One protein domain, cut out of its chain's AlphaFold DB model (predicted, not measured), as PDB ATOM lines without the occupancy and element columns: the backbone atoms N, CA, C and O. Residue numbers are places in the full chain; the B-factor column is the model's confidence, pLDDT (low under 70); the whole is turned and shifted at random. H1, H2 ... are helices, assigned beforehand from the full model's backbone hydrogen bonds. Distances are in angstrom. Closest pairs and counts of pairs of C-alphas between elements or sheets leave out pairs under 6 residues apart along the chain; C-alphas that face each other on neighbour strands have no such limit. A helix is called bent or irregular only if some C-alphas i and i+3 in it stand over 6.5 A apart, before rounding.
ATOM      1  N   SER A 595      91.682 128.384  98.984       90.94
ATOM      2  CA  SER A 595      91.852 127.372  97.934       90.94
ATOM      3  C   SER A 595      92.713 127.866  96.765       90.94
ATOM      4  O   SER A 595      92.849 129.066  96.538       90.94
ATOM      5  N   THR A 596      93.227 126.939  95.958       92.00
ATOM      6  CA  THR A 596      93.944 127.238  94.707       92.00
ATOM      7  C   THR A 596      93.107 128.104  93.756       92.00
ATOM      8  O   THR A 596      93.618 129.038  93.144       92.00
ATOM      9  N   ASN A 597      91.789 127.868  93.692       93.25
ATOM     10  CA  ASN A 597      90.868 128.673  92.880       93.25
ATOM     11  C   ASN A 597      90.846 130.146  93.300       93.25
ATOM     12  O   ASN A 597      90.741 131.021  92.443       93.25
ATOM     13  N   PHE A 598      90.948 130.426  94.601       94.94
ATOM     14  CA  PHE A 598      91.062 131.799  95.079       94.94
ATOM     15  C   PHE A 598      92.347 132.453  94.563       94.94
ATOM     16  O   PHE A 598      92.268 133.547  94.017       94.94
ATOM     17  N   TRP A 599      93.498 131.779  94.672       95.50
ATOM     18  CA  TRP A 599      94.779 132.319  94.207       95.50
ATOM     19  C   TRP A 599      94.763 132.617  92.705       95.50
ATOM     20  O   TRP A 599      95.140 133.712  92.295       95.50
ATOM     21  N   ASN A 600      94.236 131.698  91.891       95.00
ATOM     22  CA  ASN A 600      94.096 131.906  90.448       95.00
ATOM     23  C   ASN A 600      93.172 133.088  90.119       95.00
ATOM     24  O   ASN A 600      93.482 133.891  89.242       95.00
ATOM     25  N   LYS A 601      92.048 133.223  90.836       94.62
ATOM     26  CA  LYS A 601      91.117 134.340  90.638       94.62
ATOM     27  C   LYS A 601      91.723 135.672  91.082       94.62
ATOM     28  O   LYS A 601      91.560 136.666  90.386       94.62
ATOM     29  N   LEU A 602      92.440 135.693  92.205       95.19
ATOM     30  CA  LEU A 602      93.166 136.872  92.675       95.19
ATOM     31  C   LEU A 602      94.193 137.319  91.630       95.19
ATOM     32  O   LEU A 602      94.219 138.492  91.277       95.19
ATOM     33  N   ALA A 603      94.966 136.377  91.082       95.56
ATOM     34  CA  ALA A 603      95.932 136.634  90.021       95.56
ATOM     35  C   ALA A 603      95.276 137.239  88.773       95.56
ATOM     36  O   ALA A 603      95.717 138.279  88.298       95.56
ATOM     37  N   GLN A 604      94.173 136.669  88.287       94.56
ATOM     38  CA  GLN A 604      93.429 137.236  87.156       94.56
ATOM     39  C   GLN A 604      92.881 138.637  87.462       94.56
ATOM     40  O   GLN A 604      92.951 139.530  86.618       94.56
ATOM     41  N   ASN A 605      92.378 138.858  88.679       93.94
ATOM     42  CA  ASN A 605      91.839 140.150  89.098       93.94
ATOM     43  C   ASN A 605      92.900 141.255  89.138       93.94
ATOM     44  O   ASN A 605      92.547 142.414  88.950       93.94
ATOM     45  N   THR A 606      94.188 140.930  89.300       93.75
ATOM     46  CA  THR A 606      95.257 141.945  89.244       93.75
ATOM     47  C   THR A 606      95.289 142.707  87.913       93.75
ATOM     48  O   THR A 606      95.701 143.864  87.885       93.75
ATOM     49  N   TRP A 607      94.803 142.114  86.820       93.31
ATOM     50  CA  TRP A 607      94.687 142.787  85.525       93.31
ATOM     51  C   TRP A 607      93.500 143.749  85.436       93.31
ATOM     52  O   TRP A 607      93.564 144.715  84.680       93.31
ATOM     53  N   ASN A 608      92.444 143.487  86.207       93.06
ATOM     54  CA  ASN A 608      91.132 144.119  86.053       93.06
ATOM     55  C   ASN A 608      90.726 144.997  87.249       93.06
ATOM     56  O   ASN A 608      89.636 145.565  87.232       93.06
ATOM     57  N   ASP A 609      91.552 145.092  88.294       92.44
ATOM     58  CA  ASP A 609      91.244 145.921  89.461       92.44
ATOM     59  C   ASP A 609      91.326 147.419  89.107       92.44
ATOM     60  O   ASP A 609      92.330 147.851  88.530       92.44
ATOM     61  N   PRO A 610      90.313 148.232  89.462       92.44
ATOM     62  CA  PRO A 610      90.333 149.669  89.202       92.44
ATOM     63  C   PRO A 610      91.402 150.409  90.020       92.44
ATOM     64  O   PRO A 610      91.890 151.453  89.584       92.44
ATOM     65  N   SER A 611      91.797 149.884  91.188       91.50
ATOM     66  CA  SER A 611      92.877 150.451  91.997       91.50
ATOM     67  C   SER A 611      94.224 149.897  91.535       91.50
ATOM     68  O   SER A 611      94.533 148.715  91.713       91.50
ATOM     69  N   LYS A 612      95.064 150.775  90.972       89.25
ATOM     70  CA  LYS A 612      96.446 150.432  90.600       89.25
ATOM     71  C   LYS A 612      97.252 149.966  91.816       89.25
ATOM     72  O   LYS A 612      97.973 148.977  91.704       89.25
ATOM     73  N   ASP A 613      97.052 150.605  92.966       86.75
ATOM     74  CA  ASP A 613      97.762 150.288  94.209       86.75
ATOM     75  C   ASP A 613      97.390 148.893  94.724       86.75
ATOM     76  O   ASP A 613      98.268 148.091  95.044       86.75
ATOM     77  N   PHE A 614      96.097 148.548  94.731       89.88
ATOM     78  CA  PHE A 614      95.642 147.221  95.153       89.88
ATOM     79  C   PHE A 614      96.039 146.116  94.159       89.88
ATOM     80  O   PHE A 614      96.416 145.015  94.571       89.88
ATOM     81  N   SER A 615      96.000 146.408  92.854       91.00
ATOM     82  CA  SER A 615      96.510 145.530  91.789       91.00
ATOM     83  C   SER A 615      98.006 145.228  91.974       91.00
ATOM     84  O   SER A 615      98.409 144.058  91.952       91.00
ATOM     85  N   SER A 616      98.815 146.266  92.221       88.00
ATOM     86  CA  SER A 616     100.257 146.157  92.480       88.00
ATOM     87  C   SER A 616     100.529 145.353  93.754       88.00
ATOM     88  O   SER A 616     101.243 144.347  93.721       88.00
ATOM     89  N   PHE A 617      99.854 145.703  94.855       89.00
ATOM     90  CA  PHE A 617      99.935 144.992  96.133       89.00
ATOM     91  C   PHE A 617      99.615 143.498  95.992       89.00
ATOM     92  O   PHE A 617     100.385 142.652  96.445       89.00
ATOM     93  N   SER A 618      98.508 143.159  95.324       91.88
ATOM     94  CA  SER A 618      98.075 141.770  95.129       91.88
ATOM     95  C   SER A 618      99.081 140.966  94.301       91.88
ATOM     96  O   SER A 618      99.380 139.820  94.639       91.88
ATOM     97  N   SER A 619      99.648 141.571  93.253       90.94
ATOM     98  CA  SER A 619     100.671 140.942  92.406       90.94
ATOM     99  C   SER A 619     101.955 140.662  93.195       90.94
ATOM    100  O   SER A 619     102.491 139.552  93.150       90.94
ATOM    101  N   ASN A 620     102.407 141.632  93.996       87.25
ATOM    102  CA  ASN A 620     103.573 141.486  94.869       87.25
ATOM    103  C   ASN A 620     103.350 140.424  95.952       87.25
ATOM    104  O   ASN A 620     104.238 139.614  96.222       87.25
ATOM    105  N   LEU A 621     102.149 140.370  96.532       87.81
ATOM    106  CA  LEU A 621     101.783 139.368  97.528       87.81
ATOM    107  C   LEU A 621     101.796 137.944  96.956       87.81
ATOM    108  O   LEU A 621     102.317 137.035  97.600       87.81
ATOM    109  N   ILE A 622     101.277 137.746  95.740       91.06
ATOM    110  CA  ILE A 622     101.340 136.450  95.046       91.06
ATOM    111  C   ILE A 622     102.798 136.043  94.808       91.06
ATOM    112  O   ILE A 622     103.183 134.924  95.148       91.06
ATOM    113  N   ASN A 623     103.626 136.950  94.282       88.19
ATOM    114  CA  ASN A 623     105.041 136.678  94.013       88.19
ATOM    115  C   ASN A 623     105.825 136.334  95.285       88.19
ATOM    116  O   ASN A 623     106.659 135.431  95.288       88.19
ATOM    117  N   LEU A 624     105.531 137.012  96.389       84.31
ATOM    118  CA  LEU A 624     106.152 136.757  97.679       84.31
ATOM    119  C   LEU A 624     105.865 135.348  98.198       84.31
ATOM    120  O   LEU A 624     106.796 134.632  98.569       84.31
ATOM    121  N   TYR A 625     104.590 134.945  98.203       85.75
ATOM    122  CA  TYR A 625     104.216 133.589  98.597       85.75
ATOM    123  C   TYR A 625     104.773 132.561  97.615       85.75
ATOM    124  O   TYR A 625     105.190 131.505  98.059       85.75
ATOM    125  N   ALA A 626     104.844 132.856  96.316       87.94
ATOM    126  CA  ALA A 626     105.431 131.953  95.326       87.94
ATOM    127  C   ALA A 626     106.939 131.716  95.535       87.94
ATOM    128  O   ALA A 626     107.422 130.610  95.288       87.94
ATOM    129  N   ASN A 627     107.677 132.741  95.980       82.12
ATOM    130  CA  ASN A 627     109.141 132.719  96.038       82.12
ATOM    131  C   ASN A 627     109.709 132.349  97.418       82.12
ATOM    132  O   ASN A 627     110.798 131.776  97.488       82.12
ATOM    133  N   LYS A 628     109.007 132.642  98.523       76.81
ATOM    134  CA  LYS A 628     109.470 132.277  99.872       76.81
ATOM    135  C   LYS A 628     108.942 130.902 100.293       76.81
ATOM    136  O   LYS A 628     107.746 130.704 100.498       76.81
ATOM    137  N   LYS A 629     109.859 129.950 100.479       72.88
ATOM    138  CA  LYS A 629     109.543 128.605 100.977       72.88
ATOM    139  C   LYS A 629     109.353 128.636 102.492       72.88
ATOM    140  O   LYS A 629     110.320 128.590 103.242       72.88
ATOM    141  N   PHE A 630     108.099 128.671 102.933       67.75
ATOM    142  CA  PHE A 630     107.743 128.509 104.343       67.75
ATOM    143  C   PHE A 630     107.199 127.092 104.584       67.75
ATOM    144  O   PHE A 630     106.113 126.789 104.079       67.75
ATOM    145  N   PRO A 631     107.888 126.226 105.358       65.38
ATOM    146  CA  PRO A 631     107.420 124.863 105.631       65.38
ATOM    147  C   PRO A 631     106.003 124.817 106.221       65.38
ATOM    148  O   PRO A 631     105.179 124.006 105.811       65.38
ATOM    149  N   ALA A 632     105.671 125.757 107.113       63.19
ATOM    150  CA  ALA A 632     104.345 125.858 107.726       63.19
ATOM    151  C   ALA A 632     103.224 126.264 106.742       63.19
ATOM    152  O   ALA A 632     102.048 126.034 107.024       63.19
ATOM    153  N   LEU A 633     103.564 126.850 105.587       73.94
ATOM    154  CA  LEU A 633     102.617 127.373 104.593       73.94
ATOM    155  C   LEU A 633     102.761 126.646 103.247       73.94
ATOM    156  O   LEU A 633     102.533 127.238 102.190       73.94
ATOM    157  N   GLU A 634     103.129 125.358 103.278       80.19
ATOM    158  CA  GLU A 634     103.503 124.599 102.081       80.19
ATOM    159  C   GLU A 634     102.453 124.675 100.961       80.19
ATOM    160  O   GLU A 634     102.752 124.930  99.795       80.19
ATOM    161  N   LYS A 635     101.185 124.505 101.339       84.19
ATOM    162  CA  LYS A 635     100.053 124.595 100.415       84.19
ATOM    163  C   LYS A 635      99.951 125.974  99.760       84.19
ATOM    164  O   LYS A 635      99.709 126.064  98.563       84.19
ATOM    165  N   GLN A 636     100.127 127.044 100.532       85.44
ATOM    166  CA  GLN A 636      99.911 128.408 100.048       85.44
ATOM    167  C   GLN A 636     101.001 128.856  99.089       85.44
ATOM    168  O   GLN A 636     100.672 129.489  98.092       85.44
ATOM    169  N   TRP A 637     102.268 128.512  99.342       86.06
ATOM    170  CA  TRP A 637     103.328 128.873  98.400       86.06
ATOM    171  C   TRP A 637     103.192 128.099  97.083       86.06
ATOM    172  O   TRP A 637     103.377 128.686  96.022       86.06
ATOM    173  N   LYS A 638     102.775 126.821  97.112       90.06
ATOM    174  CA  LYS A 638     102.483 126.038  95.891       90.06
ATOM    175  C   LYS A 638     101.302 126.609  95.100       90.06
ATOM    176  O   LYS A 638     101.378 126.729  93.873       90.06
ATOM    177  N   ASP A 639     100.226 126.978  95.797       92.94
ATOM    178  CA  ASP A 639      99.050 127.609  95.190       92.94
ATOM    179  C   ASP A 639      99.426 128.972  94.570       92.94
ATOM    180  O   ASP A 639      99.111 129.237  93.409       92.94
ATOM    181  N   ALA A 640     100.169 129.807  95.304       91.44
ATOM    182  CA  ALA A 640     100.647 131.106  94.834       91.44
ATOM    183  C   ALA A 640     101.643 130.984  93.670       91.44
ATOM    184  O   ALA A 640     101.566 131.761  92.724       91.44
ATOM    185  N   TYR A 641     102.532 129.985  93.685       93.00
ATOM    186  CA  TYR A 641     103.467 129.701  92.590       93.00
ATOM    187  C   TYR A 641     102.754 129.325  91.289       93.00
ATOM    188  O   TYR A 641     103.196 129.675  90.196       93.00
ATOM    189  N   SER A 642     101.629 128.621  91.390       93.31
ATOM    190  CA  SER A 642     100.802 128.318  90.219       93.31
ATOM    191  C   SER A 642     100.094 129.577  89.710       93.31
ATOM    192  O   SER A 642     100.066 129.827  88.505       93.31
ATOM    193  N   ALA A 643      99.574 130.391  90.630       95.00
ATOM    194  CA  ALA A 643      98.841 131.612  90.322       95.00
ATOM    195  C   ALA A 643      99.727 132.768  89.826       95.00
ATOM    196  O   ALA A 643      99.254 133.597  89.052       95.00
ATOM    197  N   SER A 644     101.007 132.828  90.208       93.44
ATOM    198  CA  SER A 644     101.931 133.902  89.800       93.44
ATOM    199  C   SER A 644     102.088 133.998  88.283       93.44
ATOM    200  O   SER A 644     102.237 135.090  87.747       93.44
ATOM    201  N   LYS A 645     101.942 132.874  87.571       93.06
ATOM    202  CA  LYS A 645     101.951 132.808  86.099       93.06
ATOM    203  C   LYS A 645     100.749 133.496  85.443       93.06
ATOM    204  O   LYS A 645     100.789 133.775  84.250       93.06
ATOM    205  N   LEU A 646      99.672 133.714  86.198       94.25
ATOM    206  CA  LEU A 646      98.438 134.367  85.748       94.25
ATOM    207  C   LEU A 646      98.353 135.828  86.213       94.25
ATOM    208  O   LEU A 646      97.490 136.571  85.744       94.25
ATOM    209  N   ALA A 647      99.204 136.228  87.159       91.88
ATOM    210  CA  ALA A 647      99.180 137.555  87.750       91.88
ATOM    211  C   ALA A 647      99.789 138.594  86.803       91.88
ATOM    212  O   ALA A 647     100.628 138.284  85.956       91.88
ATOM    213  N   LYS A 648      99.370 139.848  86.956       89.06
ATOM    214  CA  LYS A 648      99.990 140.985  86.290       89.06
ATOM    215  C   LYS A 648     101.452 141.069  86.714       89.06
ATOM    216  O   LYS A 648     101.763 140.994  87.903       89.06
ATOM    217  N   HIS A 649     102.353 141.216  85.742       81.00
ATOM    218  CA  HIS A 649     103.769 141.419  86.035       81.00
ATOM    219  C   HIS A 649     103.922 142.644  86.935       81.00
ATOM    220  O   HIS A 649     103.452 143.730  86.582       81.00
ATOM    221  N   SER A 650     104.551 142.470  88.101       65.62
ATOM    222  CA  SER A 650     104.808 143.607  88.971       65.62
ATOM    223  C   SER A 650     105.867 144.490  88.318       65.62
ATOM    224  O   SER A 650     106.992 144.070  88.057       65.62
ATOM    225  N   THR A 651     105.496 145.728  88.012       61.84
ATOM    226  CA  THR A 651     106.460 146.787  87.722       61.84
ATOM    227  C   THR A 651     106.991 147.252  89.069       61.84
ATOM    228  O   THR A 651     106.403 148.119  89.709       61.84
ATOM    229  N   TYR A 652     108.010 146.555  89.559       54.09
ATOM    230  CA  TYR A 652     108.627 146.804  90.853       54.09
ATOM    231  C   TYR A 652     109.362 148.153  90.811       54.09
ATOM    232  O   TYR A 652     110.463 148.229  90.277       54.09
ATOM    233  N   ASN A 653     108.734 149.211  91.328       56.16
ATOM    234  CA  ASN A 653     109.382 150.493  91.602       56.16
ATOM    235  C   ASN A 653     109.481 150.650  93.122       56.16
ATOM    236  O   ASN A 653     108.460 150.599  93.807       56.16
ATOM    237  N   GLU A 654     110.698 150.825  93.641       49.84
ATOM    238  CA  GLU A 654     110.966 150.980  95.082       49.84
ATOM    239  C   GLU A 654     110.282 152.226  95.682       49.84
ATOM    240  O   GLU A 654     109.899 152.201  96.848       49.84
ATOM    241  N   ASP A 655     109.998 153.241  94.858       50.34
ATOM    242  CA  ASP A 655     109.331 154.496  95.246       50.34
ATOM    243  C   ASP A 655     107.790 154.415  95.348       50.34
ATOM    244  O   ASP A 655     107.125 155.419  95.615       50.34
ATOM    245  N   ASP A 656     107.179 153.255  95.089       58.56
ATOM    246  CA  ASP A 656     105.719 153.130  95.058       58.56
ATOM    247  C   ASP A 656     105.127 153.026  96.481       58.56
ATOM    248  O   ASP A 656     105.597 152.260  97.325       58.56
ATOM    249  N   THR A 657     104.038 153.747  96.771       56.25
ATOM    250  CA  THR A 657     103.340 153.700  98.078       56.25
ATOM    251  C   THR A 657     102.858 152.288  98.421       56.25
ATOM    252  O   THR A 657     102.775 151.913  99.596       56.25
ATOM    253  N   SER A 658     102.614 151.470  97.393       55.66
ATOM    254  CA  SER A 658     102.328 150.042  97.515       55.66
ATOM    255  C   SER A 658     103.487 149.247  98.141       55.66
ATOM    256  O   SER A 658     103.227 148.292  98.875       55.66
ATOM    257  N   HIS A 659     104.745 149.661  97.938       60.19
ATOM    258  CA  HIS A 659     105.953 149.020  98.467       60.19
ATOM    259  C   HIS A 659     106.174 149.312  99.957       60.19
ATOM    260  O   HIS A 659     106.387 148.388 100.744       60.19
ATOM    261  N   SER A 660     106.044 150.576 100.374       59.22
ATOM    262  CA  SER A 660     106.112 150.977 101.790       59.22
ATOM    263  C   SER A 660     105.051 150.254 102.628       59.22
ATOM    264  O   SER A 660     105.364 149.637 103.652       59.22
ATOM    265  N   LEU A 661     103.807 150.221 102.140       58.72
ATOM    266  CA  LEU A 661     102.725 149.489 102.794       58.72
ATOM    267  C   LEU A 661     102.979 147.983 102.771       58.72
ATOM    268  O   LEU A 661     102.820 147.327 103.795       58.72
ATOM    269  N   PHE A 662     103.435 147.422 101.652       60.50
ATOM    270  CA  PHE A 662     103.814 146.013 101.578       60.50
ATOM    271  C   PHE A 662     104.887 145.651 102.615       60.50
ATOM    272  O   PHE A 662     104.710 144.670 103.331       60.50
ATOM    273  N   ASN A 663     105.938 146.456 102.777       59.94
ATOM    274  CA  ASN A 663     106.983 146.229 103.777       59.94
ATOM    275  C   ASN A 663     106.479 146.409 105.211       59.94
ATOM    276  O   ASN A 663     106.819 145.600 106.073       59.94
ATOM    277  N   PHE A 664     105.654 147.424 105.473       58.81
ATOM    278  CA  PHE A 664     105.046 147.656 106.784       58.81
ATOM    279  C   PHE A 664     104.144 146.487 107.190       58.81
ATOM    280  O   PHE A 664     104.346 145.857 108.229       58.81
ATOM    281  N   PHE A 665     103.200 146.122 106.320       57.44
ATOM    282  CA  PHE A 665     102.303 145.003 106.557       57.44
ATOM    283  C   PHE A 665     103.074 143.688 106.635       57.44
ATOM    284  O   PHE A 665     102.810 142.913 107.544       57.44
ATOM    285  N   PHE A 666     104.038 143.431 105.748       58.97
ATOM    286  CA  PHE A 666     104.763 142.163 105.715       58.97
ATOM    287  C   PHE A 666     105.769 142.005 106.858       58.97
ATOM    288  O   PHE A 666     105.874 140.901 107.377       58.97
ATOM    289  N   LYS A 667     106.461 143.058 107.317       58.25
ATOM    290  CA  LYS A 667     107.327 142.979 108.513       58.25
ATOM    291  C   LYS A 667     106.517 142.589 109.752       58.25
ATOM    292  O   LYS A 667     106.949 141.720 110.511       58.25
ATOM    293  N   ASP A 668     105.325 143.159 109.913       52.41
ATOM    294  CA  ASP A 668     104.422 142.816 111.015       52.41
ATOM    295  C   ASP A 668     103.773 141.435 110.827       52.41
ATOM    296  O   ASP A 668     103.674 140.660 111.781       52.41
ATOM    297  N   TYR A 669     103.377 141.071 109.602       53.50
ATOM    298  CA  TYR A 669     102.762 139.773 109.299       53.50
ATOM    299  C   TYR A 669     103.760 138.613 109.389       53.50
ATOM    300  O   TYR A 669     103.419 137.559 109.916       53.50
ATOM    301  N   ALA A 670     104.993 138.797 108.913       49.47
ATOM    302  CA  ALA A 670     106.056 137.796 108.942       49.47
ATOM    303  C   ALA A 670     106.508 137.511 110.378       49.47
ATOM    304  O   ALA A 670     106.569 136.347 110.769       49.47
ATOM    305  N   LYS A 671     106.716 138.547 111.205       50.41
ATOM    306  CA  LYS A 671     107.011 138.368 112.638       50.41
ATOM    307  C   LYS A 671     105.905 137.597 113.360       50.41
ATOM    308  O   LYS A 671     106.191 136.786 114.240       50.41
ATOM    309  N   LEU A 672     104.647 137.825 112.981       43.47
ATOM    310  CA  LEU A 672     103.490 137.254 113.665       43.47
ATOM    311  C   LEU A 672     103.101 135.842 113.182       43.47
ATOM    312  O   LEU A 672     102.699 135.023 114.003       43.47
ATOM    313  N   ILE A 673     103.202 135.557 111.878       41.84
ATOM    314  CA  ILE A 673     102.859 134.251 111.281       41.84
ATOM    315  C   ILE A 673     104.033 133.277 111.322       41.84
ATOM    316  O   ILE A 673     103.818 132.083 111.513       41.84
ATOM    317  N   LEU A 674     105.261 133.762 111.133       40.88
ATOM    318  CA  LEU A 674     106.427 132.893 110.965       40.88
ATOM    319  C   LEU A 674     107.240 132.744 112.251       40.88
ATOM    320  O   LEU A 674     108.015 131.804 112.358       40.88
ATOM    321  N   GLY A 675     107.092 133.650 113.225       36.56
ATOM    322  CA  GLY A 675     107.890 133.620 114.457       36.56
ATOM    323  C   GLY A 675     109.400 133.780 114.228       36.56
ATOM    324  O   GLY A 675     110.179 133.552 115.148       36.56
ATOM    325  N   VAL A 676     109.820 134.166 113.019       32.97
ATOM    326  CA  VAL A 676     111.227 134.330 112.646       32.97
ATOM    327  C   VAL A 676     111.631 135.788 112.865       32.97
ATOM    328  O   VAL A 676     111.142 136.688 112.183       32.97
ATOM    329  N   ASN A 677     112.549 136.025 113.804       31.27
ATOM    330  CA  ASN A 677     113.362 137.241 113.827       31.27
ATOM    331  C   ASN A 677     114.487 137.078 112.791       31.27
ATOM    332  O   ASN A 677     115.593 136.675 113.136       31.27
ATOM    333  N   GLU A 678     114.225 137.352 111.514       29.36
ATOM    334  CA  GLU A 678     115.317 137.476 110.538       29.36
ATOM    335  C   GLU A 678     115.999 138.841 110.734       29.36
ATOM    336  O   GLU A 678     115.346 139.885 110.679       29.36
ATOM    337  N   LYS A 679     117.321 138.840 110.969       30.03
ATOM    338  CA  LYS A 679     118.166 140.039 110.846       30.03
ATOM    339  C   LYS A 679     118.160 140.465 109.375       30.03
ATOM    340  O   LYS A 679     118.890 139.901 108.568       30.03
ATOM    341  N   ILE A 680     117.342 141.450 109.024       29.17
ATOM    342  CA  ILE A 680     117.435 142.126 107.725       29.17
ATOM    343  C   ILE A 680     118.477 143.243 107.878       29.17
ATOM    344  O   ILE A 680     118.338 144.093 108.755       29.17
ATOM    345  N   LEU A 681     119.539 143.200 107.068       23.30
ATOM    346  CA  LEU A 681     120.579 144.237 106.995       23.30
ATOM    347  C   LEU A 681     119.957 145.609 106.652       23.30
ATOM    348  O   LEU A 681     119.060 145.652 105.807       23.30
TER     349      LEU A 681
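What this domain is: This is residues 595 to 681 of the 756 residues of the protein "Vitellogenin-6" of Armadillidium vulgare (UniProt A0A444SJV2). The longest helix, H4, spreads away as a V from the start of H2, which sits in the middle of a flat slab of four helices. H1 folds back on H2 as a helical hairpin, H3 packs on both H1 and H2, and a long loop leads from H3 to the start of H4. The printed part has 87 residues and four named helices in the order H1, H2, H3, H4, with no named strand; its class is all helix. It is compact, with a radius of gyration of the C-alphas of 13.1 A and spans of 36, 31 and 16 A.

How they stand to each other: Begin with H4, residues 657 to 674, which has a kink of 29 degrees near residue 668. With residues 657 to 662 alone it touches residues 613 to 617 of H2, residues 612 to 627; look at the closest C-alphas, those of Asp 613 and Ser 658, 5.6 A apart. These two helices run the same way at a steep tilt of 38 degrees. H2 is the hub, touching three helices. It touches H3, residues 631 to 644, opposite ways at a steep tilt of 54 degrees, closest at the C-alphas of Ala 626 and Tyr 641, 4.1 A. It also touches H1, residues 596 to 608, in a hairpin, closest at the C-alphas of Thr 606 and Ser 615, 4.6 A; they run opposite ways at a steep tilt of 36 degrees, only just beyond shallow. H3, with residues 639 to 644 alone, touches H1, the same way at a steep tilt of 43 degrees; the closest C-alphas, of Asn 600 and Ala 643, are 4.8 A apart. The helix packing is mostly crossed: of these four touching pairs, 0 are at a shallow tilt. H3 and H4 are near each other, their closest C-alphas 8.0 A apart, only just short of touching; H1 and H4 are apart. The O i to N i+4 pairs are within hydrogen-bond range throughout H2 and H4, in 7 of 9 in H1 and in 8 of 10 in H3.

Where its parts are: Find C-alpha 657 at (103.340, 153.700, 98.078); from there H4 runs 24.7 A to C-alpha 674 at (106.427, 132.893, 110.965). H2 measures 22.5 A from C-alpha 612 to C-alpha 627. H1 starts at C-alpha 596, at (93.944, 127.238, 94.707), and runs 19.2 A. H3 runs 19.0 A and is irregular, with C-alphas 632 and 635 8.6 A apart.

The domain as a whole: The C-alphas farthest apart, those of Asn 608 and Lys 679, are 36.9 A from each other. The printed part has no cut. The links H1 to H2 and H2 to H3 are tight, and the link H3 to H4, residues 645 to 656, is long. The mean pLDDT of the printed part is 74.1; look for values under 70 at residues 630 to 632 and 650 to 681.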